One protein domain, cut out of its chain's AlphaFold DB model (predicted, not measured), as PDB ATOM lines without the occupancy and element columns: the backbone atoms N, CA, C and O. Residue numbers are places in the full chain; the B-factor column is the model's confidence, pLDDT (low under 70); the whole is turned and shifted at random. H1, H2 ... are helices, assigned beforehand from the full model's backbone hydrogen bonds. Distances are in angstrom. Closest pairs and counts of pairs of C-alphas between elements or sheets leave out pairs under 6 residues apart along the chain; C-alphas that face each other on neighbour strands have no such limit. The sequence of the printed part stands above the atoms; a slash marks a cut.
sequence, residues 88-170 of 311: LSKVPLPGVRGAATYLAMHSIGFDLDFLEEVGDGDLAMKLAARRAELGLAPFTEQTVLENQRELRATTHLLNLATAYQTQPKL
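This is residues 88 to 170 of the 311 residues of the protein "Hypothetical protein" of Haptolina brevifila (UniProt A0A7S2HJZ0). One long helix, H3, makes the longest axis of the domain, and two short helices, H1 and H2, lie nearly side by side and pack across one side of it, H2 on residues 143 to 151, nearer to its first end, and H1 on residues 151 to 158, round its middle. The long link between the two short helices, residues 108 to 122, bulges out round residue 112, on the side of H1 and H2 that is away from H3, before it returns to H2. The printed part has 83 residues with three named helices, in the order H1, H2, H3, and no named strand, and its class is all helix. It is only just compact, close to loose, with a radius of gyration of the C-alphas of 13.7 A, and the C-alphas span 46 by 23 by 21 A.

The printed part begins at Leu 88. H1 holds residues 96 to 107, from C-alpha 96 at (165.288, 169.133, 207.966), and is 16.1 A from first to last C-alpha. H2 holds residues 123 to 133 and is 15.2 A long between its first and last C-alphas, starting from C-alpha 123 at (170.770, 169.232, 201.985). H3 holds residues 141 to 165 and is 35.9 A from first to last C-alpha, ending at C-alpha 165 at (148.479, 165.067, 213.850).

H1 and H2 touch, and their closest C-alphas are those of Ala 100 and Leu 123, 6.5 A apart. They run the same way at a shallow tilt of 21 degrees. H3 touches H1 with residues 151 to 158 alone, and the closest C-alphas are those of Ala 99 and Thr 155, 4.9 A apart. The lines of H1 and H3 stand only just about perpendicular, at 71 degrees. H3 touches H2 with residues 143 to 151 alone, and the closest C-alphas are those of Ala 124 and Gln 148, 4.9 A apart. H2 and H3 run opposite ways at a steep tilt of 58 degrees. The helix packing is mostly crossed, but only just, with 1 of the 3 touching pairs at a shallow tilt. In H1, H2 and H3 every O i to N i+4 pair is within hydrogen-bond range.

The outline is only just a rod. The two C-alphas farthest apart are those of Pro 138 and Lys 169, at 45.8 A, while those of Leu 88 and Leu 170, the first and last printed, are 9.9 A apart. The printed part has no cut. The link from H1 to H2 is long, with 15 residues, and the link from H2 to H3 is short, with 7 residues. The mean pLDDT of the printed part is 88.0, and the model's confidence is under 70 at residues 89 to 93 and 168 to 170.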
ATOM      1  N   LEU A  88     148.261 160.254 213.672       70.88
ATOM      2  CA  LEU A  88     149.309 159.391 213.150       70.88
ATOM      3  C   LEU A  88     150.000 158.662 214.303       70.88
ATOM      4  O   LEU A  88     150.515 159.278 215.234       70.88
ATOM      5  N   SER A  89     150.043 157.339 214.207       63.44
ATOM      6  CA  SER A  89     150.751 156.443 215.126       63.44
ATOM      7  C   SER A  89     152.272 156.571 215.026       63.44
ATOM      8  O   SER A  89     152.988 156.260 215.979       63.44
ATOM      9  N   LYS A  90     152.773 157.039 213.877       66.00
ATOM     10  CA  LYS A  90     154.182 157.354 213.638       66.00
ATOM     11  C   LYS A  90     154.294 158.702 212.951       66.00
ATOM     12  O   LYS A  90     153.560 158.999 212.015       66.00
ATOM     13  N   VAL A  91     155.249 159.499 213.410       57.44
ATOM     14  CA  VAL A  91     155.591 160.757 212.758       57.44
ATOM     15  C   VAL A  91     156.455 160.452 211.536       57.44
ATOM     16  O   VAL A  91     157.543 159.894 211.712       57.44
ATOM     17  N   PRO A  92     156.033 160.822 210.316       61.22
ATOM     18  CA  PRO A  92     156.930 160.795 209.174       61.22
ATOM     19  C   PRO A  92     158.049 161.819 209.414       61.22
ATOM     20  O   PRO A  92     157.771 162.999 209.600       61.22
ATOM     21  N   LEU A  93     159.290 161.319 209.499       66.38
ATOM     22  CA  LEU A  93     160.576 162.026 209.651       66.38
ATOM     23  C   LEU A  93     160.443 163.544 209.921       66.38
ATOM     24  O   LEU A  93     160.421 164.332 208.979       66.38
ATOM     25  N   PRO A  94     160.360 163.994 211.183       74.00
ATOM     26  CA  PRO A  94     160.342 165.423 211.465       74.00
ATOM     27  C   PRO A  94     161.715 166.047 211.166       74.00
ATOM     28  O   PRO A  94     162.742 165.365 211.114       74.00
ATOM     29  N   GLY A  95     161.744 167.371 211.019       88.00
ATOM     30  CA  GLY A  95     162.984 168.123 210.837       88.00
ATOM     31  C   GLY A  95     163.491 168.204 209.393       88.00
ATOM     32  O   GLY A  95     162.797 167.889 208.427       88.00
ATOM     33  N   VAL A  96     164.722 168.699 209.255       92.31
ATOM     34  CA  VAL A  96     165.288 169.133 207.966       92.31
ATOM     35  C   VAL A  96     165.424 167.971 206.984       92.31
ATOM     36  O   VAL A  96     165.121 168.121 205.803       92.31
ATOM     37  N   ARG A  97     165.816 166.789 207.464       91.69
ATOM     38  CA  ARG A  97     165.970 165.608 206.609       91.69
ATOM     39  C   ARG A  97     164.646 165.136 206.021       91.69
ATOM     40  O   ARG A  97     164.581 164.910 204.820       91.69
ATOM     41  N   GLY A  98     163.587 165.051 206.823       89.19
ATOM     42  CA  GLY A  98     162.272 164.688 206.297       89.19
ATOM     43  C   GLY A  98     161.713 165.727 205.333       89.19
ATOM     44  O   GLY A  98     161.107 165.361 204.332       89.19
ATOM     45  N   ALA A  99     162.001 167.012 205.555       90.81
ATOM     46  CA  ALA A  99     161.685 168.058 204.589       90.81
ATOM     47  C   ALA A  99     162.464 167.912 203.277       90.81
ATOM     48  O   ALA A  99     161.881 168.073 202.208       90.81
ATOM     49  N   ALA A 100     163.752 167.565 203.334       93.19
ATOM     50  CA  ALA A 100     164.545 167.298 202.139       93.19
ATOM     51  C   ALA A 100     164.031 166.068 201.383       93.19
ATOM     52  O   ALA A 100     163.860 166.134 200.168       93.19
ATOM     53  N   THR A 101     163.703 164.986 202.095       90.81
ATOM     54  CA  THR A 101     163.057 163.797 201.526       90.81
ATOM     55  C   THR A 101     161.724 164.150 200.875       90.81
ATOM     56  O   THR A 101     161.488 163.778 199.730       90.81
ATOM     57  N   TYR A 102     160.877 164.925 201.556       88.81
ATOM     58  CA  TYR A 102     159.602 165.387 201.014       88.81
ATOM     59  C   TYR A 102     159.803 166.187 199.722       88.81
ATOM     60  O   TYR A 102     159.165 165.892 198.713       88.81
ATOM     61  N   LEU A 103     160.723 167.154 199.717       90.69
ATOM     62  CA  LEU A 103     161.030 167.944 198.523       90.69
ATOM     63  C   LEU A 103     161.589 167.087 197.388       90.69
ATOM     64  O   LEU A 103     161.181 167.266 196.240       90.69
ATOM     65  N   ALA A 104     162.478 166.141 197.686       91.31
ATOM     66  CA  ALA A 104     163.015 165.216 196.697       91.31
ATOM     67  C   ALA A 104     161.903 164.370 196.068       91.31
ATOM     68  O   ALA A 104     161.762 164.372 194.847       91.31
ATOM     69  N   MET A 105     161.039 163.764 196.886       86.44
ATOM     70  CA  MET A 105     159.904 162.976 196.400       86.44
ATOM     71  C   MET A 105     159.019 163.779 195.443       86.44
ATOM     72  O   MET A 105     158.654 163.267 194.393       86.44
ATOM     73  N   HIS A 106     158.719 165.042 195.759       84.00
ATOM     74  CA  HIS A 106     157.779 165.854 194.975       84.00
ATOM     75  C   HIS A 106     158.399 166.584 193.777       84.00
ATOM     76  O   HIS A 106     157.657 167.025 192.904       84.00
ATOM     77  N   SER A 107     159.725 166.753 193.724       85.56
ATOM     78  CA  SER A 107     160.382 167.555 192.676       85.56
ATOM     79  C   SER A 107     161.458 166.830 191.874       85.56
ATOM     80  O   SER A 107     161.879 167.344 190.844       85.56
ATOM     81  N   ILE A 108     161.915 165.668 192.338       89.06
ATOM     82  CA  ILE A 108     163.001 164.887 191.737       89.06
ATOM     83  C   ILE A 108     162.516 163.460 191.441       89.06
ATOM     84  O   ILE A 108     162.665 162.986 190.318       89.06
ATOM     85  N   GLY A 109     161.921 162.784 192.428       85.50
ATOM     86  CA  GLY A 109     161.459 161.397 192.333       85.50
ATOM     87  C   GLY A 109     161.736 160.586 193.606       85.50
ATOM     88  O   GLY A 109     162.068 161.140 194.651       85.50
ATOM     89  N   PHE A 110     161.591 159.259 193.522       82.56
ATOM     90  CA  PHE A 110     161.742 158.338 194.665       82.56
ATOM     91  C   PHE A 110     163.162 157.794 194.878       82.56
ATOM     92  O   PHE A 110     163.379 157.063 195.841       82.56
ATOM     93  N   ASP A 111     164.108 158.115 193.996       87.31
ATOM     94  CA  ASP A 111     165.526 157.835 194.221       87.31
ATOM     95  C   ASP A 111     166.058 158.841 195.251       87.31
ATOM     96  O   ASP A 111     166.245 160.020 194.940       87.31
ATOM     97  N   LEU A 112     166.207 158.382 196.495       89.88
ATOM     98  CA  LEU A 112     166.592 159.197 197.651       89.88
ATOM     99  C   LEU A 112     168.031 158.936 198.106       89.88
ATOM    100  O   LEU A 112     168.487 159.602 199.038       89.88
ATOM    101  N   ASP A 113     168.749 158.038 197.432       92.81
ATOM    102  CA  ASP A 113     170.108 157.613 197.793       92.81
ATOM    103  C   ASP A 113     171.065 158.815 197.805       92.81
ATOM    104  O   ASP A 113     171.984 158.920 198.609       92.81
ATOM    105  N   PHE A 114     170.791 159.819 196.968       93.88
ATOM    106  CA  PHE A 114     171.578 161.049 196.906       93.88
ATOM    107  C   PHE A 114     171.495 161.929 198.172       93.88
ATOM    108  O   PHE A 114     172.279 162.872 198.293       93.88
ATOM    109  N   LEU A 115     170.546 161.674 199.080       93.81
ATOM    110  CA  LEU A 115     170.435 162.344 200.382       93.81
ATOM    111  C   LEU A 115     171.145 161.571 201.508       93.81
ATOM    112  O   LEU A 115     171.273 162.094 202.624       93.81
ATOM    113  N   GLU A 116     171.586 160.341 201.245       92.50
ATOM    114  CA  GLU A 116     172.328 159.534 202.209       92.50
ATOM    115  C   GLU A 116     173.689 160.170 202.504       92.50
ATOM    116  O   GLU A 116     174.317 160.769 201.636       92.50
ATOM    117  N   GLU A 117     174.115 160.101 203.768       92.94
ATOM    118  CA  GLU A 117     175.398 160.641 204.260       92.94
ATOM    119  C   GLU A 117     175.601 162.166 204.112       92.94
ATOM    120  O   GLU A 117     176.578 162.716 204.622       92.94
ATOM    121  N   VAL A 118     174.660 162.888 203.497       94.81
ATOM    122  CA  VAL A 118     174.697 164.351 203.378       94.81
ATOM    123  C   VAL A 118     174.386 164.984 204.731       94.81
ATOM    124  O   VAL A 118     173.356 164.676 205.332       94.81
ATOM    125  N   GLY A 119     175.240 165.886 205.215       96.38
ATOM    126  CA  GLY A 119     174.978 166.653 206.434       96.38
ATOM    127  C   GLY A 119     173.762 167.574 206.282       96.38
ATOM    128  O   GLY A 119     173.514 168.112 205.205       96.38
ATOM    129  N   ASP A 120     173.008 167.802 207.361       95.44
ATOM    130  CA  ASP A 120     171.755 168.575 207.299       95.44
ATOM    131  C   ASP A 120     171.941 170.009 206.753       95.44
ATOM    132  O   ASP A 120     171.040 170.551 206.111       95.44
ATOM    133  N   GLY A 121     173.123 170.607 206.957       94.69
ATOM    134  CA  GLY A 121     173.485 171.923 206.417       94.69
ATOM    135  C   GLY A 121     173.647 171.964 204.892       94.69
ATOM    136  O   GLY A 121     173.439 173.018 204.291       94.69
ATOM    137  N   ASP A 122     173.935 170.822 204.265       97.19
ATOM    138  CA  ASP A 122     174.238 170.708 202.833       97.19
ATOM    139  C   ASP A 122     173.051 170.197 202.004       97.19
ATOM    140  O   ASP A 122     173.104 170.185 200.771       97.19
ATOM    141  N   LEU A 123     171.943 169.814 202.651       96.25
ATOM    142  CA  LEU A 123     170.770 169.232 201.985       96.25
ATOM    143  C   LEU A 123     170.196 170.143 200.888       96.25
ATOM    144  O   LEU A 123     169.863 169.667 199.807       96.25
ATOM    145  N   ALA A 124     170.123 171.456 201.123       95.38
ATOM    146  CA  ALA A 124     169.619 172.407 200.127       95.38
ATOM    147  C   ALA A 124     170.514 172.483 198.878       95.38
ATOM    148  O   ALA A 124     170.016 172.510 197.751       95.38
ATOM    149  N   MET A 125     171.836 172.481 199.075       97.31
ATOM    150  CA  MET A 125     172.808 172.455 197.984       97.31
ATOM    151  C   MET A 125     172.712 171.139 197.211       97.31
ATOM    152  O   MET A 125     172.715 171.147 195.981       97.31
ATOM    153  N   LYS A 126     172.559 170.014 197.917       97.50
ATOM    154  CA  LYS A 126     172.418 168.702 197.288       97.50
ATOM    155  C   LYS A 126     171.126 168.578 196.471       97.50
ATOM    156  O   LYS A 126     171.173 168.059 195.358       97.50
ATOM    157  N   LEU A 127     170.003 169.104 196.967       96.31
ATOM    158  CA  LEU A 127     168.743 169.190 196.213       96.31
ATOM    159  C   LEU A 127     168.910 170.015 194.930       96.31
ATOM    160  O   LEU A 127     168.491 169.578 193.859       96.31
ATOM    161  N   ALA A 128     169.567 171.176 195.016       96.81
ATOM    162  CA  ALA A 128     169.852 172.011 193.850       96.81
ATOM    163  C   ALA A 128     170.745 171.283 192.828       96.81
ATOM    164  O   ALA A 128     170.448 171.303 191.634       96.81
ATOM    165  N   ALA A 129     171.798 170.602 193.291       97.19
ATOM    166  CA  ALA A 129     172.695 169.827 192.436       97.19
ATOM    167  C   ALA A 129     171.946 168.695 191.722       97.19
ATOM    168  O   ALA A 129     172.059 168.555 190.506       97.19
ATOM    169  N   ARG A 130     171.101 167.951 192.445       96.94
ATOM    170  CA  ARG A 130     170.318 166.854 191.866       96.94
ATOM    171  C   ARG A 130     169.299 167.342 190.835       96.94
ATOM    172  O   ARG A 130     169.163 166.730 189.780       96.94
ATOM    173  N   ARG A 131     168.621 168.470 191.091       95.75
ATOM    174  CA  ARG A 131     167.740 169.112 190.095       95.75
ATOM    175  C   ARG A 131     168.514 169.493 188.825       95.75
ATOM    176  O   ARG A 131     167.983 169.327 187.730       95.75
ATOM    177  N   ALA A 132     169.760 169.948 188.955       96.88
ATOM    178  CA  ALA A 132     170.606 170.285 187.811       96.88
ATOM    179  C   ALA A 132     171.104 169.069 187.027       96.88
ATOM    180  O   ALA A 132     171.050 169.088 185.799       96.88
ATOM    181  N   GLU A 133     171.510 167.995 187.707       96.75
ATOM    182  CA  GLU A 133     171.868 166.715 187.071       96.75
ATOM    183  C   GLU A 133     170.728 166.160 186.205       96.75
ATOM    184  O   GLU A 133     170.972 165.571 185.155       96.75
ATOM    185  N   LEU A 134     169.481 166.385 186.625       95.25
ATOM    186  CA  LEU A 134     168.274 165.958 185.912       95.25
ATOM    187  C   LEU A 134     167.776 166.972 184.872       95.25
ATOM    188  O   LEU A 134     166.744 166.744 184.243       95.25
ATOM    189  N   GLY A 135     168.466 168.103 184.698       96.25
ATOM    190  CA  GLY A 135     168.062 169.156 183.764       96.25
ATOM    191  C   GLY A 135     166.787 169.911 184.163       96.25
ATOM    192  O   GLY A 135     166.188 170.572 183.319       96.25
ATOM    193  N   LEU A 136     166.364 169.833 185.431       93.00
ATOM    194  CA  LEU A 136     165.147 170.486 185.937       93.00
ATOM    195  C   LEU A 136     165.362 171.977 186.245       93.00
ATOM    196  O   LEU A 136     164.431 172.772 186.138       93.00
ATOM    197  N   ALA A 137     166.576 172.360 186.645       94.94
ATOM    198  CA  ALA A 137     166.967 173.744 186.921       94.94
ATOM    199  C   ALA A 137     168.497 173.906 186.823       94.94
ATOM    200  O   ALA A 137     169.213 172.964 187.150       94.94
ATOM    201  N   PRO A 138     169.040 175.068 186.420       96.12
ATOM    202  CA  PRO A 138     170.489 175.275 186.388       96.12
ATOM    203  C   PRO A 138     171.082 175.331 187.804       96.12
ATOM    204  O   PRO A 138     170.473 175.902 188.704       96.12
ATOM    205  N   PHE A 139     172.300 174.815 188.001       97.81
ATOM    206  CA  PHE A 139     172.994 174.927 189.288       97.81
ATOM    207  C   PHE A 139     173.631 176.315 189.449       97.81
ATOM    208  O   PHE A 139     174.709 176.589 188.925       97.81
ATOM    209  N   THR A 140     172.941 177.206 190.158       97.38
ATOM    210  CA  THR A 140     173.363 178.594 190.412       97.38
ATOM    211  C   THR A 140     173.233 178.951 191.893       97.38
ATOM    212  O   THR A 140     172.449 178.336 192.620       97.38
ATOM    213  N   GLU A 141     173.936 179.993 192.346       97.00
ATOM    214  CA  GLU A 141     173.794 180.524 193.713       97.00
ATOM    215  C   GLU A 141     172.327 180.837 194.054       97.00
ATOM    216  O   GLU A 141     171.820 180.423 195.096       97.00
ATOM    217  N   GLN A 142     171.613 181.477 193.125       94.44
ATOM    218  CA  GLN A 142     170.197 181.798 193.282       94.44
ATOM    219  C   GLN A 142     169.347 180.543 193.524       94.44
ATOM    220  O   GLN A 142     168.551 180.510 194.462       94.44
ATOM    221  N   THR A 143     169.543 179.484 192.730       93.06
ATOM    222  CA  THR A 143     168.797 178.229 192.920       93.06
ATOM    223  C   THR A 143     169.129 177.541 194.244       93.06
ATOM    224  O   THR A 143     168.241 176.949 194.854       93.06
ATOM    225  N   VAL A 144     170.368 177.636 194.741       95.88
ATOM    226  CA  VAL A 144     170.730 177.102 196.066       95.88
ATOM    227  C   VAL A 144     169.996 177.871 197.169       95.88
ATOM    228  O   VAL A 144     169.401 177.252 198.051       95.88
ATOM    229  N   LEU A 145     169.963 179.206 197.092       93.12
ATOM    230  CA  LEU A 145     169.233 180.051 198.044       93.12
ATOM    231  C   LEU A 145     167.723 179.771 198.030       93.12
ATOM    232  O   LEU A 145     167.090 179.724 199.088       93.12
ATOM    233  N   GLU A 146     167.137 179.565 196.853       90.00
ATOM    234  CA  GLU A 146     165.725 179.194 196.708       90.00
ATOM    235  C   GLU A 146     165.429 177.829 197.332       90.00
ATOM    236  O   GLU A 146     164.518 177.737 198.155       90.00
ATOM    237  N   ASN A 147     166.245 176.807 197.047       92.31
ATOM    238  CA  ASN A 147     166.123 175.490 197.684       92.31
ATOM    239  C   ASN A 147     166.292 175.575 199.206       92.31
ATOM    240  O   ASN A 147     165.594 174.888 199.947       92.31
ATOM    241  N   GLN A 148     167.182 176.435 199.705       93.75
ATOM    242  CA  GLN A 148     167.367 176.619 201.142       93.75
ATOM    243  C   GLN A 148     166.128 177.236 201.802       93.75
ATOM    244  O   GLN A 148     165.740 176.824 202.897       93.75
ATOM    245  N   ARG A 149     165.489 178.213 201.148       90.31
ATOM    246  CA  ARG A 149     164.226 178.805 201.617       90.31
ATOM    247  C   ARG A 149     163.091 177.785 201.575       90.31
ATOM    248  O   ARG A 149     162.363 177.661 202.558       90.31
ATOM    249  N   GLU A 150     162.986 177.037 200.480       89.56
ATOM    250  CA  GLU A 150     162.004 175.967 200.297       89.56
ATOM    251  C   GLU A 150     162.156 174.894 201.387       89.56
ATOM    252  O   GLU A 150     161.189 174.550 202.060       89.56
ATOM    253  N   LEU A 151     163.387 174.451 201.658       91.94
ATOM    254  CA  LEU A 151     163.693 173.473 202.702       91.94
ATOM    255  C   LEU A 151     163.292 173.960 204.098       91.94
ATOM    256  O   LEU A 151     162.685 173.203 204.857       91.94
ATOM    257  N   ARG A 152     163.585 175.222 204.446       90.06
ATOM    258  CA  ARG A 152     163.175 175.804 205.738       90.06
ATOM    259  C   ARG A 152     161.653 175.879 205.870       90.06
ATOM    260  O   ARG A 152     161.120 175.477 206.902       90.06
ATOM    261  N   ALA A 153     160.965 176.360 204.834       85.44
ATOM    262  CA  ALA A 153     159.508 176.461 204.825       85.44
ATOM    263  C   ALA A 153     158.849 175.078 204.959       85.44
ATOM    264  O   ALA A 153     157.981 174.889 205.810       85.44
ATOM    265  N   THR A 154     159.323 174.091 204.194       86.56
ATOM    266  CA  THR A 154     158.841 172.705 204.260       86.56
ATOM    267  C   THR A 154     159.121 172.074 205.619       86.56
ATOM    268  O   THR A 154     158.232 171.450 206.189       86.56
ATOM    269  N   THR A 155     160.315 172.282 206.187       88.38
ATOM    270  CA  THR A 155     160.650 171.808 207.543       88.38
ATOM    271  C   THR A 155     159.650 172.327 208.561       88.38
ATOM    272  O   THR A 155     159.107 171.558 209.353       88.38
ATOM    273  N   HIS A 156     159.374 173.627 208.523       86.62
ATOM    274  CA  HIS A 156     158.417 174.233 209.430       86.62
ATOM    275  C   HIS A 156     157.005 173.661 209.235       86.62
ATOM    276  O   HIS A 156     156.386 173.230 210.207       86.62
ATOM    277  N   LEU A 157     156.521 173.580 207.993       83.69
ATOM    278  CA  LEU A 157     155.178 173.084 207.694       83.69
ATOM    279  C   LEU A 157     154.984 171.618 208.106       83.69
ATOM    280  O   LEU A 157     153.962 171.283 208.701       83.69
ATOM    281  N   LEU A 158     155.964 170.753 207.833       85.19
ATOM    282  CA  LEU A 158     155.907 169.342 208.229       85.19
ATOM    283  C   LEU A 158     155.957 169.175 209.747       85.19
ATOM    284  O   LEU A 158     155.224 168.347 210.286       85.19
ATOM    285  N   ASN A 159     156.761 169.982 210.445       86.00
ATOM    286  CA  ASN A 159     156.791 169.977 211.906       86.00
ATOM    287  C   ASN A 159     155.439 170.405 212.493       86.00
ATOM    288  O   ASN A 159     154.978 169.801 213.460       86.00
ATOM    289  N   LEU A 160     154.774 171.396 211.896       85.06
ATOM    290  CA  LEU A 160     153.438 171.817 212.311       85.06
ATOM    291  C   LEU A 160     152.367 170.769 212.024       85.06
ATOM    292  O   LEU A 160     151.570 170.461 212.909       85.06
ATOM    293  N   ALA A 161     152.368 170.184 210.826       82.62
ATOM    294  CA  ALA A 161     151.450 169.107 210.464       82.62
ATOM    295  C   ALA A 161     151.618 167.899 211.394       82.62
ATOM    296  O   ALA A 161     150.639 167.375 211.916       82.62
ATOM    297  N   THR A 162     152.865 167.535 211.683       83.50
ATOM    298  CA  THR A 162     153.225 166.506 212.661       83.50
ATOM    299  C   THR A 162     152.703 166.836 214.056       83.50
ATOM    300  O   THR A 162     152.047 166.007 214.689       83.50
ATOM    301  N   ALA A 163     152.998 168.038 214.559       83.94
ATOM    302  CA  ALA A 163     152.589 168.458 215.896       83.94
ATOM    303  C   ALA A 163     151.062 168.453 216.028       83.94
ATOM    304  O   ALA A 163     150.539 168.038 217.055       83.94
ATOM    305  N   TYR A 164     150.356 168.849 214.968       81.88
ATOM    306  CA  TYR A 164     148.906 168.753 214.878       81.88
ATOM    307  C   TYR A 164     148.440 167.297 214.907       81.88
ATOM    308  O   TYR A 164     147.719 166.899 215.812       81.88
ATOM    309  N   GLN A 165     148.911 166.461 213.981       81.19
ATOM    310  CA  GLN A 165     148.479 165.067 213.850       81.19
ATOM    311  C   GLN A 165     148.826 164.199 215.068       81.19
ATOM    312  O   GLN A 165     148.180 163.179 215.290       81.19
ATOM    313  N   THR A 166     149.796 164.591 215.892       80.88
ATOM    314  CA  THR A 166     150.161 163.870 217.123       80.88
ATOM    315  C   THR A 166     149.358 164.292 218.358       80.88
ATOM    316  O   THR A 166     149.539 163.709 219.428       80.88
ATOM    317  N   GLN A 167     148.427 165.247 218.245       80.88
ATOM    318  CA  GLN A 167     147.597 165.640 219.384       80.88
ATOM    319  C   GLN A 167     146.668 164.480 219.824       80.88
ATOM    320  O   GLN A 167     145.948 163.921 218.992       80.88
ATOM    321  N   PRO A 168     146.603 164.141 221.131       67.88
ATOM    322  CA  PRO A 168     145.864 162.974 221.637       67.88
ATOM    323  C   PRO A 168     144.338 163.037 221.458       67.88
ATOM    324  O   PRO A 168     143.642 162.059 221.721       67.88
ATOM    325  N   LYS A 169     143.797 164.196 221.069       68.12
ATOM    326  CA  LYS A 169     142.359 164.442 220.891       68.12
ATOM    327  C   LYS A 169     142.082 165.138 219.566       68.12
ATOM    328  O   LYS A 169     141.325 166.104 219.518       68.12
ATOM    329  N   LEU A 170     142.699 164.654 218.490       63.41
ATOM    330  CA  LEU A 170     142.357 165.115 217.153       63.41
ATOM    331  C   LEU A 170     140.966 164.592 216.756       63.41
ATOM    332  O   LEU A 170     140.826 163.621 216.018       63.41
TER     333      LEU A 170